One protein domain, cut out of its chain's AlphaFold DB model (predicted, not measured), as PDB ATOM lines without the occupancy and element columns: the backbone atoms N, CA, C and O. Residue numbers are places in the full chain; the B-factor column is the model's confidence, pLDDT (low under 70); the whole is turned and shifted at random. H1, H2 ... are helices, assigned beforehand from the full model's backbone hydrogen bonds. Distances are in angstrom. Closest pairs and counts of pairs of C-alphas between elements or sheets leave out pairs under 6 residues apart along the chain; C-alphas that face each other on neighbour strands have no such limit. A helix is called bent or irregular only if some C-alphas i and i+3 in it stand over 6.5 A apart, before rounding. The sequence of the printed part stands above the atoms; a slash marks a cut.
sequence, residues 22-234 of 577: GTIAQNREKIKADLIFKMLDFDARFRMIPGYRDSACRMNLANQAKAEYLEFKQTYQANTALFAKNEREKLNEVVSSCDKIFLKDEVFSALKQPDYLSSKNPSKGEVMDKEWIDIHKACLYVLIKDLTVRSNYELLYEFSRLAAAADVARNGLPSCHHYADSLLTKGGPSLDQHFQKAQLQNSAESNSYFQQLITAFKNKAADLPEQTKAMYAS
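What this domain is: This is residues 22 to 234 of the 577 residues of an uncharacterized protein of Chitinophaga sp. CF418 (UniProt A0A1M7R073). Two groups of helices sit side by side and meet where H1 crosses H6: on one side H1, H2, H3 and H5 form a four-helix group with short H4 near one end, and on the other H6 is covered by bent H7 and by H9, with H8 beyond on H7b. The start of H1, residues 22 to 27, sticks out, and so does the loop of residues 118 to 123. The printed part has 213 residues with nine named helices, H1 to H9 in order, and no named strand: all helix. H1, H2, H3, H5, H6, H7b, H8 and H9 make an up and down bundle, each running against the one before. The whole is compact, with a radius of gyration of the C-alphas of 17.5 A and spans of 53 by 42 by 26 A.

How they stand to each other: Begin with H1, residues 22 to 51, irregular but only just: C-alphas 47 and 50 are 6.6 A apart. It forms a hairpin with H2, residues 55 to 78, at a shallow tilt of 19 degrees; the closest C-alphas, of Ile 49 and Arg 58, are 5.3 A apart. H3, residues 85 to 103, only just touches H2, with 3 pairs of C-alphas within 8 A, closest at Lys 66 and Phe 102, 6.2 A. H4, residues 108 to 112, touches H2, closest at C-alphas 55 and 112, 5.6 A. H5, residues 125 to 146, touches H3, closest at C-alphas 94 and 135, 5.4 A, and touches H1, closest at C-alphas 36 and 143, 6.4 A. H6, residues 152 to 171, touches H1 at a steep tilt of 60 degrees, with the C-alphas of Ala 44 and Arg 161 closest at 4.8 A. H7, residues 174 to 198, was assigned as one helix by its hydrogen bonds but is bent, C-alphas 185 and 188 being 7.1 A apart; its arms are H7a, to 185, itself irregular with C-alphas 175 and 178 7.1 A apart, and H7b, from 188. Both arms touch H6, closest at C-alphas 165 and 180, 4.5 A, for H7a and at C-alphas 155 and 194, 5.2 A, for H7b. H8, residues 204 to 218, forms a hairpin with H7b, closest at C-alphas 188 and 218, 6.0 A. H9, residues 224 to 233, touches H6, closest at C-alphas 163 and 225, 4.6 A, and H1, closest at C-alphas 34 and 232, 6.1 A. Each O i to N i+4 pair is within hydrogen-bond range in H2, H3, H6, H7b, H8 and H9; the counts are 23 of 26 in H1, 16 of 18 in H5, 5 of 8 in H7a and 0 of 1 in H4, where 1 of 2 O i to N i+3 pairs is within range.

Where its parts are: Find C-alpha 22 at (31.898, 85.837, 109.469); from there H1 runs 44.1 A to C-alpha 51. H2 is 34.4 A long, H3 25.4 A, H5 32.3 A, H6 28.2 A and H8 20.8 A. H9 ends at C-alpha 233, (41.270, 77.169, 97.308).

The domain as a whole: The two C-alphas farthest apart, of Gly 22 and Lys 120, are 58.3 A apart. The printed part has no cut, and its long link is H4 to H5, residues 113 to 124. The mean pLDDT of the printed part is 76.7; 50 residues are under 70, among them 22 to 30 and 105 to 130.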
ATOM      1  N   GLY A  22      31.687  87.049 110.258       32.06
ATOM      2  CA  GLY A  22      31.898  85.837 109.469       32.06
ATOM      3  C   GLY A  22      32.684  86.028 108.165       32.06
ATOM      4  O   GLY A  22      33.510  85.185 107.857       32.06
ATOM      5  N   THR A  23      32.503  87.109 107.401       36.75
ATOM      6  CA  THR A  23      33.177  87.291 106.095       36.75
ATOM      7  C   THR A  23      34.612  87.795 106.250       36.75
ATOM      8  O   THR A  23      35.482  87.415 105.473       36.75
ATOM      9  N   ILE A  24      34.888  88.604 107.281       45.06
ATOM     10  CA  ILE A  24      36.256  89.037 107.610       45.06
ATOM     11  C   ILE A  24      37.048  87.877 108.234       45.06
ATOM     12  O   ILE A  24      38.183  87.649 107.821       45.06
ATOM     13  N   ALA A  25      36.458  87.109 109.160       47.47
ATOM     14  CA  ALA A  25      37.089  85.916 109.738       47.47
ATOM     15  C   ALA A  25      37.368  84.834 108.676       47.47
ATOM     16  O   ALA A  25      38.493  84.354 108.580       47.47
ATOM     17  N   GLN A  26      36.408  84.559 107.781       48.59
ATOM     18  CA  GLN A  26      36.597  83.634 106.651       48.59
ATOM     19  C   GLN A  26      37.708  84.081 105.688       48.59
ATOM     20  O   GLN A  26      38.404  83.242 105.119       48.59
ATOM     21  N   ASN A  27      37.900  85.390 105.495       63.28
ATOM     22  CA  ASN A  27      38.998  85.901 104.674       63.28
ATOM     23  C   ASN A  27      40.357  85.713 105.375       63.28
ATOM     24  O   ASN A  27      41.338  85.347 104.735       63.28
ATOM     25  N   ARG A  28      40.415  85.880 106.703       65.88
ATOM     26  CA  ARG A  28      41.634  85.660 107.502       65.88
ATOM     27  C   ARG A  28      42.081  84.203 107.507       65.88
ATOM     28  O   ARG A  28      43.256  83.945 107.272       65.88
ATOM     29  N   GLU A  29      41.162  83.268 107.729       65.19
ATOM     30  CA  GLU A  29      41.448  81.828 107.671       65.19
ATOM     31  C   GLU A  29      41.939  81.430 106.281       65.19
ATOM     32  O   GLU A  29      42.966  80.773 106.154       65.19
ATOM     33  N   LYS A  30      41.283  81.915 105.223       69.94
ATOM     34  CA  LYS A  30      41.707  81.646 103.847       69.94
ATOM     35  C   LYS A  30      43.116  82.171 103.551       69.94
ATOM     36  O   LYS A  30      43.902  81.471 102.923       69.94
ATOM     37  N   ILE A  31      43.450  83.373 104.020       73.06
ATOM     38  CA  ILE A  31      44.794  83.945 103.858       73.06
ATOM     39  C   ILE A  31      45.828  83.164 104.687       73.06
ATOM     40  O   ILE A  31      46.933  82.921 104.207       73.06
ATOM     41  N   LYS A  32      45.483  82.731 105.908       74.62
ATOM     42  CA  LYS A  32      46.364  81.911 106.757       74.62
ATOM     43  C   LYS A  32      46.618  80.533 106.129       74.62
ATOM     44  O   LYS A  32      47.762  80.098 106.079       74.62
ATOM     45  N   ALA A  33      45.579  79.892 105.590       73.12
ATOM     46  CA  ALA A  33      45.659  78.638 104.836       73.12
ATOM     47  C   ALA A  33      46.578  78.767 103.617       73.12
ATOM     48  O   ALA A  33      47.502  77.973 103.465       73.12
ATOM     49  N   ASP A  34      46.353  79.791 102.787       75.81
ATOM     50  CA  ASP A  34      47.171  80.081 101.604       75.81
ATOM     51  C   ASP A  34      48.648  80.271 101.976       75.81
ATOM     52  O   ASP A  34      49.531  79.682 101.361       75.81
ATOM     53  N   LEU A  35      48.924  81.025 103.044       79.19
ATOM     54  CA  LEU A  35      50.278  81.224 103.560       79.19
ATOM     55  C   LEU A  35      50.959  79.926 103.980       79.19
ATOM     56  O   LEU A  35      52.130  79.714 103.664       79.19
ATOM     57  N   ILE A  36      50.241  79.069 104.701       77.12
ATOM     58  CA  ILE A  36      50.780  77.798 105.175       77.12
ATOM     59  C   ILE A  36      51.034  76.844 104.002       77.12
ATOM     60  O   ILE A  36      52.052  76.154 103.977       77.12
ATOM     61  N   PHE A  37      50.148  76.823 103.011       78.44
ATOM     62  CA  PHE A  37      50.318  75.996 101.825       78.44
ATOM     63  C   PHE A  37      51.446  76.477 100.912       78.44
ATOM     64  O   PHE A  37      52.271  75.665 100.506       78.44
ATOM     65  N   LYS A  38      51.586  77.789 100.697       80.12
ATOM     66  CA  LYS A  38      52.758  78.368 100.015       80.12
ATOM     67  C   LYS A  38      54.064  78.026 100.725       80.12
ATOM     68  O   LYS A  38      55.081  77.782 100.086       80.12
ATOM     69  N   MET A  39      54.035  77.990 102.057       81.19
ATOM     70  CA  MET A  39      55.177  77.579 102.866       81.19
ATOM     71  C   MET A  39      55.489  76.080 102.710       81.19
ATOM     72  O   MET A  39      56.663  75.719 102.674       81.19
ATOM     73  N   LEU A  40      54.472  75.217 102.582       81.56
ATOM     74  CA  LEU A  40      54.644  73.789 102.288       81.56
ATOM     75  C   LEU A  40      55.208  73.536 100.891       81.56
ATOM     76  O   LEU A  40      56.090  72.694 100.760       81.56
ATOM     77  N   ASP A  41      54.722  74.246  99.873       82.06
ATOM     78  CA  ASP A  41      55.248  74.159  98.506       82.06
ATOM     79  C   ASP A  41      56.716  74.570  98.464       82.06
ATOM     80  O   ASP A  41      57.563  73.818  97.972       82.06
ATOM     81  N   PHE A  42      57.028  75.710  99.086       85.62
ATOM     82  CA  PHE A  42      58.398  76.167  99.262       85.62
ATOM     83  C   PHE A  42      59.262  75.102  99.959       85.62
ATOM     84  O   PHE A  42      60.319  74.747  99.434       85.62
ATOM     85  N   ASP A  43      58.834  74.576 101.115       84.56
ATOM     86  CA  ASP A  43      59.583  73.540 101.840       84.56
ATOM     87  C   ASP A  43      59.766  72.303 100.960       84.56
ATOM     88  O   ASP A  43      60.886  71.826 100.805       84.56
ATOM     89  N   ALA A  44      58.707  71.821 100.310       85.81
ATOM     90  CA  ALA A  44      58.741  70.643  99.458       85.81
ATOM     91  C   ALA A  44      59.716  70.796  98.280       85.81
ATOM     92  O   ALA A  44      60.533  69.901  98.038       85.81
ATOM     93  N   ARG A  45      59.696  71.937  97.584       85.81
ATOM     94  CA  ARG A  45      60.631  72.223  96.491       85.81
ATOM     95  C   ARG A  45      62.056  72.400  97.001       85.81
ATOM     96  O   ARG A  45      63.002  71.902  96.387       85.81
ATOM     97  N   PHE A  46      62.224  73.039  98.156       81.81
ATOM     98  CA  PHE A  46      63.519  73.178  98.812       81.81
ATOM     99  C   PHE A  46      64.104  71.812  99.221       81.81
ATOM    100  O   PHE A  46      65.269  71.536  98.926       81.81
ATOM    101  N   ARG A  47      63.277  70.903  99.769       81.44
ATOM    102  CA  ARG A  47      63.618  69.508 100.129       81.44
ATOM    103  C   ARG A  47      64.047  68.665  98.920       81.44
ATOM    104  O   ARG A  47      64.693  67.633  99.099       81.44
ATOM    105  N   MET A  48      63.669  69.049  97.700       82.12
ATOM    106  CA  MET A  48      64.039  68.316  96.485       82.12
ATOM    107  C   MET A  48      65.448  68.639  95.993       82.12
ATOM    108  O   MET A  48      66.048  67.784  95.343       82.12
ATOM    109  N   ILE A  49      65.988  69.827  96.295       80.56
ATOM    110  CA  ILE A  49      67.311  70.266  95.817       80.56
ATOM    111  C   ILE A  49      68.385  69.213  96.122       80.56
ATOM    112  O   ILE A  49      69.154  68.889  95.209       80.56
ATOM    113  N   PRO A  50      68.424  68.598  97.327       73.06
ATOM    114  CA  PRO A  50      69.481  67.654  97.625       73.06
ATOM    115  C   PRO A  50      69.420  66.339  96.833       73.06
ATOM    116  O   PRO A  50      70.435  65.670  96.640       73.06
ATOM    117  N   GLY A  51      68.240  65.986  96.315       72.12
ATOM    118  CA  GLY A  51      68.026  64.786  95.506       72.12
ATOM    119  C   GLY A  51      68.740  64.801  94.149       72.12
ATOM    120  O   GLY A  51      68.872  63.751  93.521       72.12
ATOM    121  N   TYR A  52      69.243  65.959  93.705       76.38
ATOM    122  CA  TYR A  52      69.871  66.130  92.395       76.38
ATOM    123  C   TYR A  52      71.394  66.144  92.468       76.38
ATOM    124  O   TYR A  52      72.000  66.946  93.182       76.38
ATOM    125  N   ARG A  53      72.031  65.299  91.647       70.25
ATOM    126  CA  ARG A  53      73.497  65.241  91.489       70.25
ATOM    127  C   ARG A  53      74.055  66.259  90.497       70.25
ATOM    128  O   ARG A  53      75.211  66.644  90.633       70.25
ATOM    129  N   ASP A  54      73.245  66.746  89.567       74.94
ATOM    130  CA  ASP A  54      73.659  67.760  88.599       74.94
ATOM    131  C   ASP A  54      73.540  69.188  89.162       74.94
ATOM    132  O   ASP A  54      72.525  69.559  89.759       74.94
ATOM    133  N   SER A  55      74.579  69.999  88.955       77.38
ATOM    134  CA  SER A  55      74.630  71.379  89.453       77.38
ATOM    135  C   SER A  55      73.626  72.295  88.749       77.38
ATOM    136  O   SER A  55      73.029  73.146  89.408       77.38
ATOM    137  N   ALA A  56      73.365  72.094  87.451       81.19
ATOM    138  CA  ALA A  56      72.387  72.900  86.723       81.19
ATOM    139  C   ALA A  56      70.961  72.613  87.217       81.19
ATOM    140  O   ALA A  56      70.196  73.551  87.445       81.19
ATOM    141  N   CYS A  57      70.639  71.347  87.497       81.62
ATOM    142  CA  CYS A  57      69.384  70.958  88.142       81.62
ATOM    143  C   CYS A  57      69.194  71.577  89.524       81.62
ATOM    144  O   CYS A  57      68.140  72.153  89.799       81.62
ATOM    145  N   ARG A  58      70.217  71.507  90.385       81.62
ATOM    146  CA  ARG A  58      70.160  72.125  91.717       81.62
ATOM    147  C   ARG A  58      69.936  73.625  91.631       81.62
ATOM    148  O   ARG A  58      69.076  74.145  92.329       81.62
ATOM    149  N   MET A  59      70.673  74.311  90.762       81.25
ATOM    150  CA  MET A  59      70.548  75.758  90.589       81.25
ATOM    151  C   MET A  59      69.179  76.159  90.033       81.25
ATOM    152  O   MET A  59      68.603  77.145  90.488       81.25
ATOM    153  N   ASN A  60      68.635  75.394  89.081       84.00
ATOM    154  CA  ASN A  60      67.298  75.630  88.539       84.00
ATOM    155  C   ASN A  60      66.222  75.517  89.633       84.00
ATOM    156  O   ASN A  60      65.461  76.460  89.839       84.00
ATOM    157  N   LEU A  61      66.234  74.425  90.400       83.88
ATOM    158  CA  LEU A  61      65.306  74.205  91.512       83.88
ATOM    159  C   LEU A  61      65.462  75.218  92.638       83.88
ATOM    160  O   LEU A  61      64.476  75.694  93.189       83.88
ATOM    161  N   ALA A  62      66.696  75.579  92.972       82.75
ATOM    162  CA  ALA A  62      66.959  76.520  94.042       82.75
ATOM    163  C   ALA A  62      66.523  77.951  93.661       82.75
ATOM    164  O   ALA A  62      66.047  78.693  94.517       82.75
ATOM    165  N   ASN A  63      66.588  78.322  92.375       85.00
ATOM    166  CA  ASN A  63      65.990  79.566  91.876       85.00
ATOM    167  C   ASN A  63      64.455  79.545  91.938       85.00
ATOM    168  O   ASN A  63      63.851  80.559  92.283       85.00
ATOM    169  N   GLN A  64      63.823  78.407  91.642       86.06
ATOM    170  CA  GLN A  64      62.371  78.252  91.782       86.06
ATOM    171  C   GLN A  64      61.940  78.332  93.254       86.06
ATOM    172  O   GLN A  64      61.060  79.118  93.588       86.06
ATOM    173  N   ALA A  65      62.623  77.612  94.150       86.19
ATOM    174  CA  ALA A  65      62.373  77.674  95.592       86.19
ATOM    175  C   ALA A  65      62.580  79.095  96.146       86.19
ATOM    176  O   ALA A  65      61.822  79.548  96.998       86.19
ATOM    177  N   LYS A  66      63.565  79.840  95.624       87.38
ATOM    178  CA  LYS A  66      63.755  81.260  95.951       87.38
ATOM    179  C   LYS A  66      62.559  82.118  95.530       87.38
ATOM    180  O   LYS A  66      62.191  83.021  96.276       87.38
ATOM    181  N   ALA A  67      61.973  81.872  94.360       87.31
ATOM    182  CA  ALA A  67      60.794  82.606  93.902       87.31
ATOM    183  C   ALA A  67      59.577  82.334  94.804       87.31
ATOM    184  O   ALA A  67      58.952  83.282  95.276       87.31
ATOM    185  N   GLU A  68      59.314  81.066  95.130       86.56
ATOM    186  CA  GLU A  68      58.235  80.665  96.048       86.56
ATOM    187  C   GLU A  68      58.451  81.227  97.462       86.56
ATOM    188  O   GLU A  68      57.527  81.758  98.079       86.56
ATOM    189  N   TYR A  69      59.695  81.215  97.954       88.56
ATOM    190  CA  TYR A  69      60.059  81.857  99.217       88.56
ATOM    191  C   TYR A  69      59.758  83.360  99.216       88.56
ATOM    192  O   TYR A  69      59.234  83.881 100.200       88.56
ATOM    193  N   LEU A  70      60.103  84.077  98.142       89.38
ATOM    194  CA  LEU A  70      59.852  85.516  98.049       89.38
ATOM    195  C   LEU A  70      58.351  85.823  98.049       89.38
ATOM    196  O   LEU A  70      57.931  86.768  98.720       89.38
ATOM    197  N   GLU A  71      57.547  85.003  97.372       86.50
ATOM    198  CA  GLU A  71      56.088  85.115  97.390       86.50
ATOM    199  C   GLU A  71      55.515  84.852  98.792       86.50
ATOM    200  O   GLU A  71      54.712  85.644  99.303       86.50
ATOM    201  N   PHE A  72      55.976  83.788  99.459       87.56
ATOM    202  CA  PHE A  72      55.634  83.499 100.851       87.56
ATOM    203  C   PHE A  72      56.009  84.672 101.766       87.56
ATOM    204  O   PHE A  72      55.166  85.163 102.516       87.56
ATOM    205  N   LYS A  73      57.249  85.168 101.679       89.75
ATOM    206  CA  LYS A  73      57.764  86.262 102.512       89.75
ATOM    207  C   LYS A  73      56.930  87.526 102.340       89.75
ATOM    208  O   LYS A  73      56.541  88.129 103.340       89.75
ATOM    209  N   GLN A  74      56.642  87.914 101.098       88.69
ATOM    210  CA  GLN A  74      55.824  89.087 100.795       88.69
ATOM    211  C   GLN A  74      54.421  88.947 101.393       88.69
ATOM    212  O   GLN A  74      53.935  89.858 102.068       88.69
ATOM    213  N   THR A  75      53.792  87.787 101.194       83.94
ATOM    214  CA  THR A  75      52.448  87.514 101.711       83.94
ATOM    215  C   THR A  75      52.448  87.498 103.244       83.94
ATOM    216  O   THR A  75      51.553  88.072 103.864       83.94
ATOM    217  N   TYR A  76      53.462  86.903 103.879       86.94
ATOM    218  CA  TYR A  76      53.572  86.810 105.337       86.94
ATOM    219  C   TYR A  76      53.786  88.188 105.965       86.94
ATOM    220  O   TYR A  76      53.086  88.545 106.910       86.94
ATOM    221  N   GLN A  77      54.690  89.002 105.412       87.69
ATOM    222  CA  GLN A  77      54.966  90.353 105.907       87.69
ATOM    223  C   GLN A  77      53.721  91.249 105.874       87.69
ATOM    224  O   GLN A  77      53.479  91.993 106.825       87.69
ATOM    225  N   ALA A  78      52.894  91.123 104.831       85.31
ATOM    226  CA  ALA A  78      51.627  91.843 104.721       85.31
ATOM    227  C   ALA A  78      50.553  91.363 105.721       85.31
ATOM    228  O   ALA A  78      49.604  92.095 105.993       85.31
ATOM    229  N   ASN A  79      50.699  90.160 106.288       84.06
ATOM    230  CA  ASN A  79      49.669  89.484 107.084       84.06
ATOM    231  C   ASN A  79      50.165  88.996 108.457       84.06
ATOM    232  O   ASN A  79      49.533  88.146 109.082       84.06
ATOM    233  N   THR A  80      51.273  89.539 108.971       82.19
ATOM    234  CA  THR A  80      51.875  89.091 110.245       82.19
ATOM    235  C   THR A  80      50.896  89.123 111.422       82.19
ATOM    236  O   THR A  80      50.974  88.278 112.310       82.19
ATOM    237  N   ALA A  81      49.941  90.057 111.420       80.56
ATOM    238  CA  ALA A  81      48.920  90.192 112.457       80.56
ATOM    239  C   ALA A  81      47.952  88.994 112.559       80.56
ATOM    240  O   ALA A  81      47.257  88.885 113.564       80.56
ATOM    241  N   LEU A  82      47.907  88.104 111.558       75.56
ATOM    242  CA  LEU A  82      47.091  86.881 111.590       75.56
ATOM    243  C   LEU A  82      47.666  85.789 112.505       75.56
ATOM    244  O   LEU A  82      46.975  84.815 112.794       75.56
ATOM    245  N   PHE A  83      48.917  85.937 112.945       75.75
ATOM    246  CA  PHE A  83      49.638  84.918 113.696       75.75
ATOM    247  C   PHE A  83      49.841  85.322 115.159       75.75
ATOM    248  O   PHE A  83      50.169  86.471 115.489       75.75
ATOM    249  N   ALA A  84      49.711  84.342 116.053       75.06
ATOM    250  CA  ALA A  84      50.023  84.510 117.466       75.06
ATOM    251  C   ALA A  84      51.506  84.878 117.663       75.06
ATOM    252  O   ALA A  84      52.343  84.701 116.780       75.06
ATOM    253  N   LYS A  85      51.869  85.428 118.829       76.25
ATOM    254  CA  LYS A  85      53.248  85.893 119.085       76.25
ATOM    255  C   LYS A  85      54.297  84.790 118.856       76.25
ATOM    256  O   LYS A  85      55.270  85.024 118.152       76.25
ATOM    257  N   ASN A  86      54.062  83.597 119.394       73.12
ATOM    258  CA  ASN A  86      54.937  82.432 119.235       73.12
ATOM    259  C   ASN A  86      55.005  81.914 117.785       73.12
ATOM    260  O   ASN A  86      56.061  81.480 117.336       73.12
ATOM    261  N   GLU A  87      53.900  81.975 117.039       75.81
ATOM    262  CA  GLU A  87      53.876  81.635 115.608       75.81
ATOM    263  C   GLU A  87      54.706  82.633 114.797       75.81
ATOM    264  O   GLU A  87      55.523  82.230 113.976       75.81
ATOM    265  N   ARG A  88      54.555  83.934 115.078       84.25
ATOM    266  CA  ARG A  88      55.362  84.990 114.453       84.25
ATOM    267  C   ARG A  88      56.844  84.813 114.734       84.25
ATOM    268  O   ARG A  88      57.647  84.988 113.827       84.25
ATOM    269  N   GLU A  89      57.219  84.465 115.962       83.06
ATOM    270  CA  GLU A  89      58.615  84.183 116.314       83.06
ATOM    271  C   GLU A  89      59.183  83.052 115.442       83.06
ATOM    272  O   GLU A  89      60.236  83.233 114.833       83.06
ATOM    273  N   LYS A  90      58.447  81.945 115.268       82.00
ATOM    274  CA  LYS A  90      58.870  80.833 114.400       82.00
ATOM    275  C   LYS A  90      58.895  81.173 112.916       82.00
ATOM    276  O   LYS A  90      59.856  80.829 112.234       82.00
ATOM    277  N   LEU A  91      57.900  81.890 112.409       83.88
ATOM    278  CA  LEU A  91      57.894  82.330 111.011       83.88
ATOM    279  C   LEU A  91      59.013  83.343 110.736       83.88
ATOM    280  O   LEU A  91      59.623  83.315 109.671       83.88
ATOM    281  N   ASN A  92      59.353  84.193 111.707       87.25
ATOM    282  CA  ASN A  92      60.490  85.104 111.597       87.25
ATOM    283  C   ASN A  92      61.835  84.358 111.609       87.25
ATOM    284  O   ASN A  92      62.739  84.759 110.875       87.25
ATOM    285  N   GLU A  93      61.968  83.274 112.384       84.44
ATOM    286  CA  GLU A  93      63.129  82.372 112.311       84.44
ATOM    287  C   GLU A  93      63.272  81.787 110.890       84.44
ATOM    288  O   GLU A  93      64.349  81.900 110.303       84.44
ATOM    289  N   VAL A  94      62.183  81.277 110.293       81.88
ATOM    290  CA  VAL A  94      62.170  80.765 108.903       81.88
ATOM    291  C   VAL A  94      62.590  81.842 107.911       81.88
ATOM    292  O   VAL A  94      63.495  81.623 107.107       81.88
ATOM    293  N   VAL A  95      61.971  83.025 107.977       88.25
ATOM    294  CA  VAL A  95      62.300  84.141 107.080       88.25
ATOM    295  C   VAL A  95      63.777  84.508 107.198       88.25
ATOM    296  O   VAL A  95      64.427  84.683 106.170       88.25
ATOM    297  N   SER A  96      64.315  84.572 108.418       86.94
ATOM    298  CA  SER A  96      65.723  84.882 108.674       86.94
ATOM    299  C   SER A  96      66.676  83.818 108.113       86.94
ATOM    300  O   SER A  96      67.676  84.173 107.487       86.94
ATOM    301  N   SER A  97      66.392  82.526 108.311       82.69
ATOM    302  CA  SER A  97      67.210  81.438 107.751       82.69
ATOM    303  C   SER A  97      67.171  81.436 106.222       82.69
ATOM    304  O   SER A  97      68.220  81.417 105.575       82.69
ATOM    305  N   CYS A  98      65.989  81.572 105.621       83.75
ATOM    306  CA  CYS A  98      65.848  81.649 104.168       83.75
ATOM    307  C   CYS A  98      66.518  82.898 103.572       83.75
ATOM    308  O   CYS A  98      67.110  82.812 102.497       83.75
ATOM    309  N   ASP A  99      66.502  84.038 104.271       87.06
ATOM    310  CA  ASP A  99      67.219  85.247 103.851       87.06
ATOM    311  C   ASP A  99      68.730  85.010 103.772       87.06
ATOM    312  O   ASP A  99      69.376  85.419 102.802       87.06
ATOM    313  N   LYS A 100      69.305  84.315 104.762       81.44
ATOM    314  CA  LYS A 100      70.726  83.938 104.737       81.44
ATOM    315  C   LYS A 100      71.045  83.013 103.566       81.44
ATOM    316  O   LYS A 100      72.037  83.224 102.870       81.44
ATOM    317  N   ILE A 101      70.182  82.027 103.321       77.88
ATOM    318  CA  ILE A 101      70.386  81.025 102.273       77.88
ATOM    319  C   ILE A 101      70.262  81.654 100.883       77.88
ATOM    320  O   ILE A 101      71.204  81.585 100.100       77.88
ATOM    321  N   PHE A 102      69.127  82.284 100.577       80.06
ATOM    322  CA  PHE A 102      68.773  82.684  99.212       80.06
ATOM    323  C   PHE A 102      69.134  84.121  98.845       80.06
ATOM    324  O   PHE A 102      69.305  84.415  97.655       80.06
ATOM    325  N   LEU A 103      69.175  85.038  99.818       81.94
ATOM    326  CA  LEU A 103      69.393  86.462  99.542       81.94
ATOM    327  C   LEU A 103      70.823  86.900  99.840       81.94
ATOM    328  O   LEU A 103      71.356  87.721  99.100       81.94
ATOM    329  N   LYS A 104      71.450  86.345 100.881       76.31
ATOM    330  CA  LYS A 104      72.837  86.672 101.251       76.31
ATOM    331  C   LYS A 104      73.889  85.771 100.596       76.31
ATOM    332  O   LYS A 104      75.074  86.013 100.782       76.31
ATOM    333  N   ASP A 105      73.463  84.758  99.830       67.00
ATOM    334  CA  ASP A 105      74.309  83.785  99.099       67.00
ATOM    335  C   ASP A 105      75.359  83.064  99.980       67.00
ATOM    336  O   ASP A 105      76.292  82.429  99.479       67.00
ATOM    337  N   GLU A 106      75.190  83.116 101.311       65.06
ATOM    338  CA  GLU A 106      76.113  82.530 102.298       65.06
ATOM    339  C   GLU A 106      76.206  81.006 102.126       65.06
ATOM    340  O   GLU A 106      77.247  80.395 102.371       65.06
ATOM    341  N   VAL A 107      75.109  80.405 101.660       62.72
ATOM    342  CA  VAL A 107      74.912  78.957 101.573       62.72
ATOM    343  C   VAL A 107      74.609  78.505 100.137       62.72
ATOM    344  O   VAL A 107      75.100  77.470  99.694       62.72
ATOM    345  N   PHE A 108      73.869  79.302  99.362       68.75
ATOM    346  CA  PHE A 108      73.463  78.973  97.990       68.75
ATOM    347  C   PHE A 108      74.646  78.857  97.007       68.75
ATOM    348  O   PHE A 108      74.617  78.035  96.089       68.75
ATOM    349  N   SER A 109      75.750  79.563  97.262       68.00
ATOM    350  CA  SER A 109      77.010  79.420  96.522       68.00
ATOM    351  C   SER A 109      77.607  78.002  96.580       68.00
ATOM    352  O   SER A 109      78.332  77.611  95.662       68.00
ATOM    353  N   ALA A 110      77.267  77.197  97.597       66.19
ATOM    354  CA  ALA A 110      77.703  75.805  97.715       66.19
ATOM    355  C   ALA A 110      77.013  74.870  96.702       66.19
ATOM    356  O   ALA A 110      77.624  73.895  96.265       66.19
ATOM    357  N   LEU A 111      75.790  75.192  96.255       65.94
ATOM    358  CA  LEU A 111      75.028  74.373  95.297       65.94
ATOM    359  C   LEU A 111      75.654  74.345  93.893       65.94
ATOM    360  O   LEU A 111      75.413  73.404  93.129       65.94
ATOM    361  N   LYS A 112      76.494  75.344  93.579       66.31
ATOM    362  CA  LYS A 112      77.263  75.451  92.326       66.31
ATOM    363  C   LYS A 112      78.382  74.407  92.221       66.31
ATOM    364  O   LYS A 112      78.918  74.209  91.135       66.31
ATOM    365  N   GLN A 113      78.753  73.748  93.321       63.69
ATOM    366  CA  GLN A 113      79.795  72.721  93.314       63.69
ATOM    367  C   GLN A 113      79.228  71.390  92.787       63.69
ATOM    368  O   GLN A 113      78.152  70.988  93.238       63.69
ATOM    369  N   PRO A 114      79.917  70.678  91.870       56.12
ATOM    370  CA  PRO A 114      79.443  69.408  91.300       56.12
ATOM    371  C   PRO A 114      79.157  68.332  92.360       56.12
ATOM    372  O   PRO A 114      78.174  67.606  92.243       56.12
ATOM    373  N   ASP A 115      79.944  68.335  93.439       57.91
ATOM    374  CA  ASP A 115      80.061  67.272  94.442       57.91
ATOM    375  C   ASP A 115      79.731  67.759  95.868       57.91
ATOM    376  O   ASP A 115      80.411  67.429  96.832       57.91
ATOM    377  N   TYR A 116      78.703  68.592  96.054       57.41
ATOM    378  CA  TYR A 116      78.426  69.181  97.380       57.41
ATOM    379  C   TYR A 116      78.094  68.139  98.484       57.41
ATOM    380  O   TYR A 116      78.354  68.414  99.653       57.41
ATOM    381  N   LEU A 117      77.613  66.935  98.125       54.56
ATOM    382  CA  LEU A 117      77.401  65.797  99.049       54.56
ATOM    383  C   LEU A 117      78.652  64.930  99.275       54.56
ATOM    384  O   LEU A 117      78.717  64.184 100.246       54.56
ATOM    385  N   SER A 118      79.624  64.980  98.364       51.75
ATOM    386  CA  SER A 118      80.841  64.148  98.352       51.75
ATOM    387  C   SER A 118      82.116  64.970  98.567       51.75
ATOM    388  O   SER A 118      83.223  64.424  98.542       51.75
ATOM    389  N   SER A 119      81.991  66.283  98.779       47.12
ATOM    390  CA  SER A 119      83.136  67.165  98.950       47.12
ATOM    391  C   SER A 119      83.927  66.734 100.186       47.12
ATOM    392  O   SER A 119      83.363  66.489 101.251       47.12
ATOM    393  N   LYS A 120      85.258  66.683 100.063       46.81
ATOM    394  CA  LYS A 120      86.187  66.344 101.158       46.81
ATOM    395  C   LYS A 120      86.106  67.295 102.373       46.81
ATOM    396  O   LYS A 120      86.849  67.096 103.325       46.81
ATOM    397  N   ASN A 121      85.223  68.301 102.344       50.25
ATOM    398  CA  ASN A 121      84.916  69.234 103.427       50.25
ATOM    399  C   ASN A 121      83.393  69.238 103.718       50.25
ATOM    400  O   ASN A 121      82.675  70.102 103.209       50.25
ATOM    401  N   PRO A 122      82.892  68.305 104.550       49.66
ATOM    402  CA  PRO A 122      81.462  68.135 104.867       49.66
ATOM    403  C   PRO A 122      80.785  69.352 105.531       49.66
ATOM    404  O   PRO A 122      79.562  69.476 105.499       49.66
ATOM    405  N   SER A 123      81.562  70.315 106.037       53.62
ATOM    406  CA  SER A 123      81.071  71.447 106.836       53.62
ATOM    407  C   SER A 123      80.098  72.401 106.133       53.62
ATOM    408  O   SER A 123      79.414  73.149 106.818       53.62
ATOM    409  N   LYS A 124      80.006  72.411 104.794       54.19
ATOM    410  CA  LYS A 124      79.037  73.258 104.062       54.19
ATOM    411  C   LYS A 124      77.743  72.530 103.686       54.19
ATOM    412  O   LYS A 124      76.685  73.152 103.705       54.19
ATOM    413  N   GLY A 125      77.815  71.233 103.378       56.16
ATOM    414  CA  GLY A 125      76.637  70.400 103.096       56.16
ATOM    415  C   GLY A 125      75.821  70.117 104.360       56.16
ATOM    416  O   GLY A 125      74.609  70.288 104.362       56.16
ATOM    417  N   GLU A 126      76.500  69.818 105.472       57.91
ATOM    418  CA  GLU A 126      75.859  69.596 106.778       57.91
ATOM    419  C   GLU A 126      75.130  70.844 107.305       57.91
ATOM    420  O   GLU A 126      74.099  70.736 107.972       57.91
ATOM    421  N   VAL A 127      75.633  72.042 106.983       63.22
ATOM    422  CA  VAL A 127      74.968  73.311 107.324       63.22
ATOM    423  C   VAL A 127      73.661  73.469 106.542       63.22
ATOM    424  O   VAL A 127      72.669  73.893 107.129       63.22
ATOM    425  N   MET A 128      73.619  73.068 105.265       65.31
ATOM    426  CA  MET A 128      72.373  73.073 104.484       65.31
ATOM    427  C   MET A 128      71.339  72.096 105.034       65.31
ATOM    428  O   MET A 128      70.186  72.483 105.203       65.31
ATOM    429  N   ASP A 129      71.747  70.869 105.353       65.69
ATOM    430  CA  ASP A 129      70.841  69.848 105.894       65.69
ATOM    431  C   ASP A 129      70.277  70.245 107.265       65.69
ATOM    432  O   ASP A 129      69.109  69.990 107.568       65.69
ATOM    433  N   LYS A 130      71.077  70.920 108.099       68.12
ATOM    434  CA  LYS A 130      70.620  71.424 109.396       68.12
ATOM    435  C   LYS A 130      69.613  72.566 109.253       68.12
ATOM    436  O   LYS A 130      68.542  72.495 109.853       68.12
ATOM    437  N   GLU A 131      69.923  73.582 108.447       70.75
ATOM    438  CA  GLU A 131      68.998  74.701 108.201       70.75
ATOM    439  C   GLU A 131      67.697  74.211 107.552       70.75
ATOM    440  O   GLU A 131      66.610  74.679 107.882       70.75
ATOM    441  N   TRP A 132      67.793  73.202 106.685       73.69
ATOM    442  CA  TRP A 132      66.646  72.513 106.112       73.69
ATOM    443  C   TRP A 132      65.756  71.878 107.194       73.69
ATOM    444  O   TRP A 132      64.538  72.090 107.218       73.69
ATOM    445  N   ILE A 133      66.342  71.113 108.112       71.25
ATOM    446  CA  ILE A 133      65.598  70.515 109.225       71.25
ATOM    447  C   ILE A 133      64.914  71.595 110.071       71.25
ATOM    448  O   ILE A 133      63.772  71.397 110.489       71.25
ATOM    449  N   ASP A 134      65.581  72.720 110.311       69.81
ATOM    450  CA  ASP A 134      65.057  73.799 111.147       69.81
ATOM    451  C   ASP A 134      63.907  74.557 110.462       69.81
ATOM    452  O   ASP A 134      62.859  74.755 111.084       69.81
ATOM    453  N   ILE A 135      64.027  74.860 109.163       73.19
ATOM    454  CA  ILE A 135      62.935  75.423 108.349       73.19
ATOM    455  C   ILE A 135      61.727  74.483 108.365       73.19
ATOM    456  O   ILE A 135      60.622  74.907 108.701       73.19
ATOM    457  N   HIS A 136      61.933  73.193 108.091       77.19
ATOM    458  CA  HIS A 136      60.851  72.209 108.083       77.19
ATOM    459  C   HIS A 136      60.170  72.075 109.450       77.19
ATOM    460  O   HIS A 136      58.948  72.015 109.529       77.19
ATOM    461  N   LYS A 137      60.936  72.062 110.549       73.62
ATOM    462  CA  LYS A 137      60.382  72.016 111.913       73.62
ATOM    463  C   LYS A 137      59.563  73.258 112.249       73.62
ATOM    464  O   LYS A 137      58.557  73.146 112.947       73.62
ATOM    465  N   ALA A 138      59.980  74.430 111.786       70.00
ATOM    466  CA  ALA A 138      59.221  75.653 111.993       70.00
ATOM    467  C   ALA A 138      57.940  75.677 111.140       70.00
ATOM    468  O   ALA A 138      56.885  76.052 111.653       70.00
ATOM    469  N   CYS A 139      57.992  75.175 109.899       69.75
ATOM    470  CA  CYS A 139      56.803  74.965 109.065       69.75
ATOM    471  C   CYS A 139      55.817  74.000 109.740       69.75
ATOM    472  O   CYS A 139      54.629  74.298 109.872       69.75
ATOM    473  N   LEU A 140      56.338  72.878 110.248       72.38
ATOM    474  CA  LEU A 140      55.603  71.875 111.011       72.38
ATOM    475  C   LEU A 140      54.926  72.491 112.240       72.38
ATOM    476  O   LEU A 140      53.758  72.216 112.493       72.38
ATOM    477  N   TYR A 141      55.641  73.328 112.998       71.56
ATOM    478  CA  TYR A 141      55.123  73.964 114.209       71.56
ATOM    479  C   TYR A 141      53.879  74.815 113.936       71.56
ATOM    480  O   TYR A 141      52.900  74.721 114.675       71.56
ATOM    481  N   VAL A 142      53.916  75.628 112.878       70.94
ATOM    482  CA  VAL A 142      52.813  76.527 112.515       70.94
ATOM    483  C   VAL A 142      51.637  75.727 111.956       70.94
ATOM    484  O   VAL A 142      50.515  75.882 112.424       70.94
ATOM    485  N   LEU A 143      51.893  74.810 111.019       70.12
ATOM    486  CA  LEU A 143      50.830  74.060 110.350       70.12
ATOM    487  C   LEU A 143      50.158  73.017 111.257       70.12
ATOM    488  O   LEU A 143      48.936  72.919 111.254       70.12
ATOM    489  N   ILE A 144      50.907  72.253 112.063       63.50
ATOM    490  CA  ILE A 144      50.308  71.256 112.973       63.50
ATOM    491  C   ILE A 144      49.372  71.910 113.989       63.50
ATOM    492  O   ILE A 144      48.386  71.291 114.386       63.50
ATOM    493  N   LYS A 145      49.691  73.128 114.438       63.59
ATOM    494  CA  LYS A 145      48.879  73.838 115.427       63.59
ATOM    495  C   LYS A 145      47.512  74.234 114.869       63.59
ATOM    496  O   LYS A 145      46.540  74.218 115.613       63.59
ATOM    497  N   ASP A 146      47.455  74.574 113.588       61.62
ATOM    498  CA  ASP A 146      46.237  75.066 112.954       61.62
ATOM    499  C   ASP A 146      45.391  73.953 112.303       61.62
ATOM    500  O   ASP A 146      44.283  74.220 111.852       61.62
ATOM    501  N   LEU A 147      45.876  72.707 112.255       65.38
ATOM    502  CA  LEU A 147      45.143  71.550 111.727       65.38
ATOM    503  C   LEU A 147      44.278  70.872 112.800       65.38
ATOM    504  O   LEU A 147      44.828  70.303 113.744       65.38
ATOM    505  N   THR A 148      42.966  70.751 112.564       63.03
ATOM    506  CA  THR A 148      42.080  69.884 113.377       63.03
ATOM    507  C   THR A 148      42.550  68.422 113.402       63.03
ATOM    508  O   THR A 148      42.468  67.741 114.421       63.03
ATOM    509  N   VAL A 149      43.101  67.922 112.289       68.19
ATOM    510  CA  VAL A 149      43.654  66.561 112.186       68.19
ATOM    511  C   VAL A 149      45.142  66.639 111.870       68.19
ATOM    512  O   VAL A 149      45.553  66.755 110.715       68.19
ATOM    513  N   ARG A 150      45.979  66.549 112.909       71.06
ATOM    514  CA  ARG A 150      47.442  66.717 112.794       71.06
ATOM    515  C   ARG A 150      48.100  65.747 111.812       71.06
ATOM    516  O   ARG A 150      49.073  66.108 111.157       71.06
ATOM    517  N   SER A 151      47.577  64.526 111.677       72.44
ATOM    518  CA  SER A 151      48.098  63.536 110.724       72.44
ATOM    519  C   SER A 151      47.906  63.935 109.258       72.44
ATOM    520  O   SER A 151      48.612  63.396 108.409       72.44
ATOM    521  N   ASN A 152      47.020  64.891 108.946       77.94
ATOM    522  CA  ASN A 152      46.873  65.406 107.582       77.94
ATOM    523  C   ASN A 152      48.104  66.182 107.112       77.94
ATOM    524  O   ASN A 152      48.300  66.288 105.907       77.94
ATOM    525  N   TYR A 153      48.956  66.679 108.017       81.25
ATOM    526  CA  TYR A 153      50.197  67.358 107.636       81.25
ATOM    527  C   TYR A 153      51.030  66.526 106.654       81.25
ATOM    528  O   TYR A 153      51.421  67.022 105.602       81.25
ATOM    529  N   GLU A 154      51.280  65.254 106.985       85.00
ATOM    530  CA  GLU A 154      52.129  64.382 106.166       85.00
ATOM    531  C   GLU A 154      51.515  64.162 104.779       85.00
ATOM    532  O   GLU A 154      52.228  64.147 103.782       85.00
ATOM    533  N   LEU A 155      50.184  64.058 104.711       86.69
ATOM    534  CA  LEU A 155      49.446  63.911 103.461       86.69
ATOM    535  C   LEU A 155      49.512  65.187 102.604       86.69
ATOM    536  O   LEU A 155      49.784  65.109 101.410       86.69
ATOM    537  N   LEU A 156      49.300  66.360 103.206       84.81
ATOM    538  CA  LEU A 156      49.342  67.661 102.525       84.81
ATOM    539  C   LEU A 156      50.755  68.011 102.037       84.81
ATOM    540  O   LEU A 156      50.929  68.504 100.919       84.81
ATOM    541  N   TYR A 157      51.769  67.721 102.854       87.25
ATOM    542  CA  TYR A 157      53.169  67.854 102.464       87.25
ATOM    543  C   TYR A 157      53.508  66.905 101.303       87.25
ATOM    544  O   TYR A 157      54.163  67.317 100.347       87.25
ATOM    545  N   GLU A 158      53.023  65.658 101.333       89.56
ATOM    546  CA  GLU A 158      53.252  64.701 100.245       89.56
ATOM    547  C   GLU A 158      52.616  65.161  98.926       89.56
ATOM    548  O   GLU A 158      53.262  65.080  97.883       89.56
ATOM    549  N   PHE A 159      51.400  65.721  98.959       88.25
ATOM    550  CA  PHE A 159      50.796  66.348  97.779       88.25
ATOM    551  C   PHE A 159      51.660  67.485  97.222       88.25
ATOM    552  O   PHE A 159      51.941  67.496  96.025       88.25
ATOM    553  N   SER A 160      52.142  68.380  98.087       87.75
ATOM    554  CA  SER A 160      53.004  69.512  97.702       87.75
ATOM    555  C   SER A 160      54.329  69.022  97.086       87.75
ATOM    556  O   SER A 160      54.771  69.497  96.039       87.75
ATOM    557  N   ARG A 161      54.926  67.961  97.650       89.62
ATOM    558  CA  ARG A 161      56.134  67.312  97.106       89.62
ATOM    559  C   ARG A 161      55.908  66.692  95.732       89.62
ATOM    560  O   ARG A 161      56.756  66.831  94.849       89.62
ATOM    561  N   LEU A 162      54.793  65.995  95.542       90.25
ATOM    562  CA  LEU A 162      54.468  65.389  94.254       90.25
ATOM    563  C   LEU A 162      54.104  66.452  93.212       90.25
ATOM    564  O   LEU A 162      54.474  66.295  92.051       90.25
ATOM    565  N   ALA A 163      53.457  67.551  93.613       88.00
ATOM    566  CA  ALA A 163      53.191  68.700  92.752       88.00
ATOM    567  C   ALA A 163      54.491  69.351  92.258       88.00
ATOM    568  O   ALA A 163      54.654  69.538  91.052       88.00
ATOM    569  N   ALA A 164      55.452  69.598  93.153       88.44
ATOM    570  CA  ALA A 164      56.775  70.098  92.780       88.44
ATOM    571  C   ALA A 164      57.507  69.129  91.832       88.44
ATOM    572  O   ALA A 164      58.086  69.551  90.831       88.44
ATOM    573  N   ALA A 165      57.432  67.816  92.079       89.56
ATOM    574  CA  ALA A 165      57.991  66.811  91.172       89.56
ATOM    575  C   ALA A 165      57.319  66.819  89.789       89.56
ATOM    576  O   ALA A 165      58.009  66.787  88.772       89.56
ATOM    577  N   ALA A 166      55.991  66.911  89.730       88.25
ATOM    578  CA  ALA A 166      55.243  66.992  88.477       88.25
ATOM    579  C   ALA A 166      55.582  68.258  87.677       88.25
ATOM    580  O   ALA A 166      55.708  68.194  86.453       88.25
ATOM    581  N   ASP A 167      55.769  69.389  88.356       87.56
ATOM    582  CA  ASP A 167      56.213  70.634  87.736       87.56
ATOM    583  C   ASP A 167      57.632  70.505  87.157       87.56
ATOM    584  O   ASP A 167      57.860  70.863  86.006       87.56
ATOM    585  N   VAL A 168      58.574  69.893  87.885       87.19
ATOM    586  CA  VAL A 168      59.934  69.629  87.371       87.19
ATOM    587  C   VAL A 168      59.919  68.683  86.172       87.19
ATOM    588  O   VAL A 168      60.620  68.934  85.194       87.19
ATOM    589  N   ALA A 169      59.117  67.619  86.215       86.75
ATOM    590  CA  ALA A 169      58.991  66.674  85.106       86.75
ATOM    591  C   ALA A 169      58.413  67.334  83.839       86.75
ATOM    592  O   ALA A 169      58.727  66.923  82.725       86.75
ATOM    593  N   ARG A 170      57.585  68.377  83.992       85.38
ATOM    594  CA  ARG A 170      56.971  69.083  82.861       85.38
ATOM    595  C   ARG A 170      57.799  70.262  82.352       85.38
ATOM    596  O   ARG A 170      57.975  70.407  81.146       85.38
ATOM    597  N   ASN A 171      58.264  71.109  83.264       84.19
ATOM    598  CA  ASN A 171      58.827  72.430  82.975       84.19
ATOM    599  C   ASN A 171      60.327  72.528  83.305       84.19
ATOM    600  O   ASN A 171      60.983  73.501  82.931       84.19
ATOM    601  N   GLY A 172      60.879  71.551  84.029       81.75
ATOM    602  CA  GLY A 172      62.290  71.497  84.396       81.75
ATOM    603  C   GLY A 172      63.190  71.026  83.253       81.75
ATOM    604  O   GLY A 172      62.736  70.515  82.228       81.75
ATOM    605  N   LEU A 173      64.504  71.180  83.443       84.12
ATOM    606  CA  LEU A 173      65.490  70.694  82.476       84.12
ATOM    607  C   LEU A 173      65.383  69.162  82.335       84.12
ATOM    608  O   LEU A 173      65.218  68.484  83.353       84.12
ATOM    609  N   PRO A 174      65.572  68.588  81.130       83.19
ATOM    610  CA  PRO A 174      65.487  67.137  80.920       83.19
ATOM    611  C   PRO A 174      66.409  66.313  81.833       83.19
ATOM    612  O   PRO A 174      66.055  65.223  82.276       83.19
ATOM    613  N   SER A 175      67.583  66.849  82.185       78.44
ATOM    614  CA  SER A 175      68.518  66.216  83.127       78.44
ATOM    615  C   SER A 175      67.946  66.056  84.544       78.44
ATOM    616  O   SER A 175      68.424  65.219  85.314       78.44
ATOM    617  N   CYS A 176      66.901  66.809  84.889       78.94
ATOM    618  CA  CYS A 176      66.262  66.815  86.200       78.94
ATOM    619  C   CYS A 176      65.014  65.920  86.265       78.94
ATOM    620  O   CYS A 176      64.389  65.817  87.315       78.94
ATOM    621  N   HIS A 177      64.632  65.244  85.181       86.56
ATOM    622  CA  HIS A 177      63.415  64.422  85.194       86.56
ATOM    623  C   HIS A 177      63.587  63.146  86.023       86.56
ATOM    624  O   HIS A 177      62.700  62.793  86.783       86.56
ATOM    625  N   HIS A 178      64.769  62.522  86.013       84.00
ATOM    626  CA  HIS A 178      64.997  61.215  86.652       84.00
ATOM    627  C   HIS A 178      64.580  61.120  88.139       84.00
ATOM    628  O   HIS A 178      64.003  60.116  88.561       84.00
ATOM    629  N   TYR A 179      64.878  62.138  88.956       84.12
ATOM    630  CA  TYR A 179      64.510  62.142  90.376       84.12
ATOM    631  C   TYR A 179      63.030  62.493  90.570       84.12
ATOM    632  O   TYR A 179      62.344  61.832  91.350       84.12
ATOM    633  N   ALA A 180      62.523  63.469  89.812       87.94
ATOM    634  CA  ALA A 180      61.107  63.822  89.782       87.94
ATOM    635  C   ALA A 180      60.226  62.624  89.383       87.94
ATOM    636  O   ALA A 180      59.291  62.278  90.104       87.94
ATOM    637  N   ASP A 181      60.584  61.911  88.317       87.75
ATOM    638  CA  ASP A 181      59.902  60.703  87.847       87.75
ATOM    639  C   ASP A 181      59.911  59.596  88.908       87.75
ATOM    640  O   ASP A 181      58.919  58.882  89.085       87.75
ATOM    641  N   SER A 182      61.007  59.474  89.667       88.94
ATOM    642  CA  SER A 182      61.103  58.519  90.774       88.94
ATOM    643  C   SER A 182      60.103  58.832  91.890       88.94
ATOM    644  O   SER A 182      59.448  57.918  92.401       88.94
ATOM    645  N   LEU A 183      59.956  60.112  92.250       88.94
ATOM    646  CA  LEU A 183      58.973  60.565  93.236       88.94
ATOM    647  C   LEU A 183      57.546  60.320  92.741       88.94
ATOM    648  O   LEU A 183      56.746  59.732  93.464       88.94
ATOM    649  N   LEU A 184      57.247  60.675  91.489       88.81
ATOM    650  CA  LEU A 184      55.927  60.472  90.889       88.81
ATOM    651  C   LEU A 184      55.547  58.989  90.816       88.81
ATOM    652  O   LEU A 184      54.416  58.622  91.126       88.81
ATOM    653  N   THR A 185      56.502  58.116  90.490       88.31
ATOM    654  CA  THR A 185      56.284  56.659  90.451       88.31
ATOM    655  C   THR A 185      55.940  56.090  91.832       88.31
ATOM    656  O   THR A 185      55.106  55.192  91.944       88.31
ATOM    657  N   LYS A 186      56.558  56.611  92.900       87.50
ATOM    658  CA  LYS A 186      56.326  56.170  94.290       87.50
ATOM    659  C   LYS A 186      55.171  56.900  94.986       87.50
ATOM    660  O   LYS A 186      54.742  56.465  96.054       87.50
ATOM    661  N   GLY A 187      54.663  57.979  94.392       87.12
ATOM    662  CA  GLY A 187      53.695  58.880  95.017       87.12
ATOM    663  C   GLY A 187      52.364  58.221  95.365       87.12
ATOM    664  O   GLY A 187      51.830  58.462  96.440       87.12
ATOM    665  N   GLY A 188      51.856  57.324  94.514       87.19
ATOM    666  CA  GLY A 188      50.553  56.675  94.720       87.19
ATOM    667  C   GLY A 188      50.493  55.870  96.026       87.19
ATOM    668  O   GLY A 188      49.652  56.168  96.873       87.19
ATOM    669  N   PRO A 189      51.408  54.900  96.228       89.75
ATOM    670  CA  PRO A 189      51.530  54.182  97.497       89.75
ATOM    671  C   PRO A 189      51.813  55.089  98.706       89.75
ATOM    672  O   PRO A 189      51.281  54.841  99.787       89.75
ATOM    673  N   SER A 190      52.621  56.145  98.537       89.94
ATOM    674  CA  SER A 190      52.941  57.088  99.624       89.94
ATOM    675  C   SER A 190      51.700  57.856 100.091       89.94
ATOM    676  O   SER A 190      51.438  57.952 101.290       89.94
ATOM    677  N   LEU A 191      50.892  58.353  99.149       90.81
ATOM    678  CA  LEU A 191      49.632  59.035  99.439       90.81
ATOM    679  C   LEU A 191      48.633  58.108 100.144       90.81
ATOM    680  O   LEU A 191      48.014  58.528 101.119       90.81
ATOM    681  N   ASP A 192      48.515  56.847  99.714       90.75
ATOM    682  CA  ASP A 192      47.645  55.865 100.380       90.75
ATOM    683  C   ASP A 192      48.056  55.633 101.836       90.75
ATOM    684  O   ASP A 192      47.205  55.596 102.724       90.75
ATOM    685  N   GLN A 193      49.359  55.501 102.095       91.81
ATOM    686  CA  GLN A 193      49.881  55.283 103.441       91.81
ATOM    687  C   GLN A 193      49.555  56.459 104.372       91.81
ATOM    688  O   GLN A 193      49.077  56.252 105.493       91.81
ATOM    689  N   HIS A 194      49.788  57.694 103.921       89.50
ATOM    690  CA  HIS A 194      49.476  58.882 104.718       89.50
ATOM    691  C   HIS A 194      47.965  59.072 104.885       89.50
ATOM    692  O   HIS A 194      47.503  59.384 105.984       89.50
ATOM    693  N   PHE A 195      47.178  58.797 103.841       89.50
ATOM    694  CA  PHE A 195      45.722  58.853 103.911       89.50
ATOM    695  C   PHE A 195      45.155  57.842 104.910       89.50
ATOM    696  O   PHE A 195      44.357  58.218 105.764       89.50
ATOM    697  N   GLN A 196      45.616  56.588 104.902       87.25
ATOM    698  CA  GLN A 196      45.167  55.572 105.861       87.25
ATOM    699  C   GLN A 196      45.429  55.963 107.318       87.25
ATOM    700  O   GLN A 196      44.633  55.640 108.201       87.25
ATOM    701  N   LYS A 197      46.535  56.670 107.574       81.06
ATOM    702  CA  LYS A 197      46.897  57.161 108.907       81.06
ATOM    703  C   LYS A 197      45.960  58.272 109.387       81.06
ATOM    704  O   LYS A 197      45.711  58.365 110.586       81.06
ATOM    705  N   ALA A 198      45.439  59.087 108.469       77.81
ATOM    706  CA  ALA A 198      44.595  60.233 108.793       77.81
ATOM    707  C   ALA A 198      43.082  59.980 108.655       77.81
ATOM    708  O   ALA A 198      42.296  60.624 109.344       77.81
ATOM    709  N   GLN A 199      42.659  59.014 107.831       80.31
ATOM    710  CA  GLN A 199      41.249  58.825 107.461       80.31
ATOM    711  C   GLN A 199      40.314  58.568 108.650       80.31
ATOM    712  O   GLN A 199      39.153  58.958 108.610       80.31
ATOM    713  N   LEU A 200      40.812  57.941 109.723       74.75
ATOM    714  CA  LEU A 200      40.018  57.638 110.921       74.75
ATOM    715  C   LEU A 200      39.712  58.882 111.771       74.75
ATOM    716  O   LEU A 200      38.843  58.822 112.633       74.75
ATOM    717  N   GLN A 201      40.450  59.974 111.560       69.12
ATOM    718  CA  GLN A 201      40.321  61.233 112.302       69.12
ATOM    719  C   GLN A 201      39.619  62.322 111.476       69.12
ATOM    720  O   GLN A 201      39.176  63.321 112.029       69.12
ATOM    721  N   ASN A 202      39.526  62.132 110.159       70.69
ATOM    722  CA  ASN A 202      38.915  63.065 109.217       70.69
ATOM    723  C   ASN A 202      37.386  62.944 109.181       70.69
ATOM    724  O   ASN A 202      36.830  61.865 109.396       70.69
ATOM    725  N   SER A 203      36.708  64.036 108.808       72.12
ATOM    726  CA  SER A 203      35.282  63.984 108.476       72.12
ATOM    727  C   SER A 203      35.042  63.187 107.185       72.12
ATOM    728  O   SER A 203      35.956  62.964 106.381       72.12
ATOM    729  N   ALA A 204      33.794  62.769 106.962       74.38
ATOM    730  CA  ALA A 204      33.407  62.066 105.742       74.38
ATOM    731  C   ALA A 204      33.658  62.921 104.484       74.38
ATOM    732  O   ALA A 204      34.123  62.405 103.467       74.38
ATOM    733  N   GLU A 205      33.424  64.231 104.571       74.06
ATOM    734  CA  GLU A 205      33.660  65.194 103.495       74.06
ATOM    735  C   GLU A 205      35.154  65.340 103.183       74.06
ATOM    736  O   GLU A 205      35.544  65.233 102.018       74.06
ATOM    737  N   SER A 206      36.006  65.527 104.204       75.38
ATOM    738  CA  SER A 206      37.462  65.611 104.012       75.38
ATOM    739  C   SER A 206      38.017  64.311 103.424       75.38
ATOM    740  O   SER A 206      38.831  64.348 102.502       75.38
ATOM    741  N   ASN A 207      37.541  63.154 103.898       82.19
ATOM    742  CA  ASN A 207      37.937  61.851 103.365       82.19
ATOM    743  C   ASN A 207      37.538  61.669 101.901       82.19
ATOM    744  O   ASN A 207      38.367  61.238 101.100       82.19
ATOM    745  N   SER A 208      36.302  62.025 101.541       83.44
ATOM    746  CA  SER A 208      35.840  61.964 100.152       83.44
ATOM    747  C   SER A 208      36.704  62.839  99.242       83.44
ATOM    748  O   SER A 208      37.121  62.400  98.170       83.44
ATOM    749  N   TYR A 209      37.051  64.046  99.692       78.94
ATOM    750  CA  TYR A 209      37.880  64.964  98.920       78.94
ATOM    751  C   TYR A 209      39.321  64.456  98.741       78.94
ATOM    752  O   TYR A 209      39.829  64.419  97.620       78.94
ATOM    753  N   PHE A 210      39.979  63.997  99.815       84.19
ATOM    754  CA  PHE A 210      41.320  63.406  99.711       84.19
ATOM    755  C   PHE A 210      41.327  62.172  98.805       84.19
ATOM    756  O   PHE A 210      42.221  62.034  97.975       84.19
ATOM    757  N   GLN A 211      40.312  61.307  98.888       87.69
ATOM    758  CA  GLN A 211      40.187  60.155  97.990       87.69
ATOM    759  C   GLN A 211      40.059  60.575  96.523       87.69
ATOM    760  O   GLN A 211      40.690  59.958  95.662       87.69
ATOM    761  N   GLN A 212      39.292  61.629  96.227       83.69
ATOM    762  CA  GLN A 212      39.176  62.171  94.871       83.69
ATOM    763  C   GLN A 212      40.526  62.675  94.349       83.69
ATOM    764  O   GLN A 212      40.904  62.320  93.234       83.69
ATOM    765  N   LEU A 213      41.290  63.414  95.160       80.56
ATOM    766  CA  LEU A 213      42.631  63.877  94.787       80.56
ATOM    767  C   LEU A 213      43.618  62.726  94.561       80.56
ATOM    768  O   LEU A 213      44.322  62.705  93.553       80.56
ATOM    769  N   ILE A 214      43.646  61.734  95.458       88.00
ATOM    770  CA  ILE A 214      44.511  60.550  95.319       88.00
ATOM    771  C   ILE A 214      44.147  59.773  94.050       88.00
ATOM    772  O   ILE A 214      45.024  59.330  93.308       88.00
ATOM    773  N   THR A 215      42.852  59.626  93.774       86.12
ATOM    774  CA  THR A 215      42.354  58.950  92.572       86.12
ATOM    775  C   THR A 215      42.742  59.721  91.313       86.12
ATOM    776  O   THR A 215      43.215  59.123  90.348       86.12
ATOM    777  N   ALA A 216      42.609  61.046  91.329       78.94
ATOM    778  CA  ALA A 216      42.978  61.892  90.206       78.94
ATOM    779  C   ALA A 216      44.486  61.835  89.909       78.94
ATOM    780  O   ALA A 216      44.868  61.682  88.745       78.94
ATOM    781  N   PHE A 217      45.323  61.844  90.956       83.50
ATOM    782  CA  PHE A 217      46.764  61.604  90.851       83.50
ATOM    783  C   PHE A 217      47.059  60.241  90.208       83.50
ATOM    784  O   PHE A 217      47.770  60.161  89.204       83.50
ATOM    785  N   LYS A 218      46.478  59.159  90.745       84.19
ATOM    786  CA  LYS A 218      46.711  57.782  90.271       84.19
ATOM    787  C   LYS A 218      46.285  57.572  88.822       84.19
ATOM    788  O   LYS A 218      46.972  56.880  88.076       84.19
ATOM    789  N   ASN A 219      45.188  58.201  88.416       78.25
ATOM    790  CA  ASN A 219      44.660  58.096  87.060       78.25
ATOM    791  C   ASN A 219      45.419  58.970  86.049       78.25
ATOM    792  O   ASN A 219      45.028  59.004  84.884       78.25
ATOM    793  N   LYS A 220      46.473  59.691  86.475       68.94
ATOM    794  CA  LYS A 220      47.199  60.689  85.665       68.94
ATOM    795  C   LYS A 220      46.251  61.697  84.998       68.94
ATOM    796  O   LYS A 220      46.557  62.241  83.940       68.94
ATOM    797  N   ALA A 221      45.076  61.896  85.593       53.56
ATOM    798  CA  ALA A 221      43.928  62.493  84.925       53.56
ATOM    799  C   ALA A 221      43.949  64.026  84.960       53.56
ATOM    800  O   ALA A 221      43.113  64.647  84.309       53.56
ATOM    801  N   ALA A 222      44.887  64.656  85.680       55.09
ATOM    802  CA  ALA A 222      45.081  66.095  85.567       55.09
ATOM    803  C   ALA A 222      46.466  66.592  85.991       55.09
ATOM    804  O   ALA A 222      47.317  65.870  86.509       55.09
ATOM    805  N   ASP A 223      46.629  67.888  85.756       73.62
ATOM    806  CA  ASP A 223      47.723  68.732  86.188       73.62
ATOM    807  C   ASP A 223      47.827  68.779  87.724       73.62
ATOM    808  O   ASP A 223      47.148  69.565  88.380       73.62
ATOM    809  N   LEU A 224      48.643  67.895  88.304       75.81
ATOM    810  CA  LEU A 224      48.824  67.768  89.753       75.81
ATOM    811  C   LEU A 224      49.194  69.094  90.457       75.81
ATOM    812  O   LEU A 224      48.626  69.349  91.521       75.81
ATOM    813  N   PRO A 225      50.059  69.960  89.891       80.62
ATOM    814  CA  PRO A 225      50.224  71.339  90.349       80.62
ATOM    815  C   PRO A 225      48.907  72.110  90.487       80.62
ATOM    816  O   PRO A 225      48.623  72.656  91.548       80.62
ATOM    817  N   GLU A 226      48.062  72.118  89.458       78.56
ATOM    818  CA  GLU A 226      46.790  72.852  89.485       78.56
ATOM    819  C   GLU A 226      45.761  72.210  90.420       78.56
ATOM    820  O   GLU A 226      45.003  72.916  91.080       78.56
ATOM    821  N   GLN A 227      45.763  70.884  90.562       75.94
ATOM    822  CA  GLN A 227      44.927  70.199  91.555       75.94
ATOM    823  C   GLN A 227      45.359  70.503  92.987       75.94
ATOM    824  O   GLN A 227      44.511  70.699  93.857       75.94
ATOM    825  N   THR A 228      46.667  70.584  93.227       77.00
ATOM    826  CA  THR A 228      47.229  70.949  94.531       77.00
ATOM    827  C   THR A 228      46.957  72.425  94.835       77.00
ATOM    828  O   THR A 228      46.560  72.754  95.943       77.00
ATOM    829  N   LYS A 229      46.995  73.320  93.843       75.56
ATOM    830  CA  LYS A 229      46.525  74.707  94.020       75.56
ATOM    831  C   LYS A 229      45.017  74.798  94.265       75.56
ATOM    832  O   LYS A 229      44.569  75.568  95.113       75.56
ATOM    833  N   ALA A 230      44.212  74.003  93.560       73.31
ATOM    834  CA  ALA A 230      42.768  73.932  93.784       73.31
ATOM    835  C   ALA A 230      42.433  73.397  95.190       73.31
ATOM    836  O   ALA A 230      41.456  73.841  95.795       73.31
ATOM    837  N   MET A 231      43.286  72.518  95.735       72.50
ATOM    838  CA  MET A 231      43.277  72.084  97.135       72.50
ATOM    839  C   MET A 231      43.329  73.287  98.087       72.50
ATOM    840  O   MET A 231      42.525  73.374  99.012       72.50
ATOM    841  N   TYR A 232      44.222  74.247  97.830       69.56
ATOM    842  CA  TYR A 232      44.408  75.446  98.661       69.56
ATOM    843  C   TYR A 232      43.206  76.389  98.608       69.56
ATOM    844  O   TYR A 232      42.899  77.086  99.575       69.56
ATOM    845  N   ALA A 233      42.490  76.392  97.483       64.12
ATOM    846  CA  ALA A 233      41.270  77.169  97.308       64.12
ATOM    847  C   ALA A 233      40.027  76.506  97.942       64.12
ATOM    848  O   ALA A 233      38.998  77.173  98.098       64.12
ATOM    849  N   SER A 234      40.103  75.218  98.297       62.53
ATOM    850  CA  SER A 234      38.994  74.437  98.848       62.53
ATOM    851  C   SER A 234      38.800  74.690 100.344       62.53
ATOM    852  O   SER A 234      39.699  74.519 101.163       62.53
TER     853      SER A 234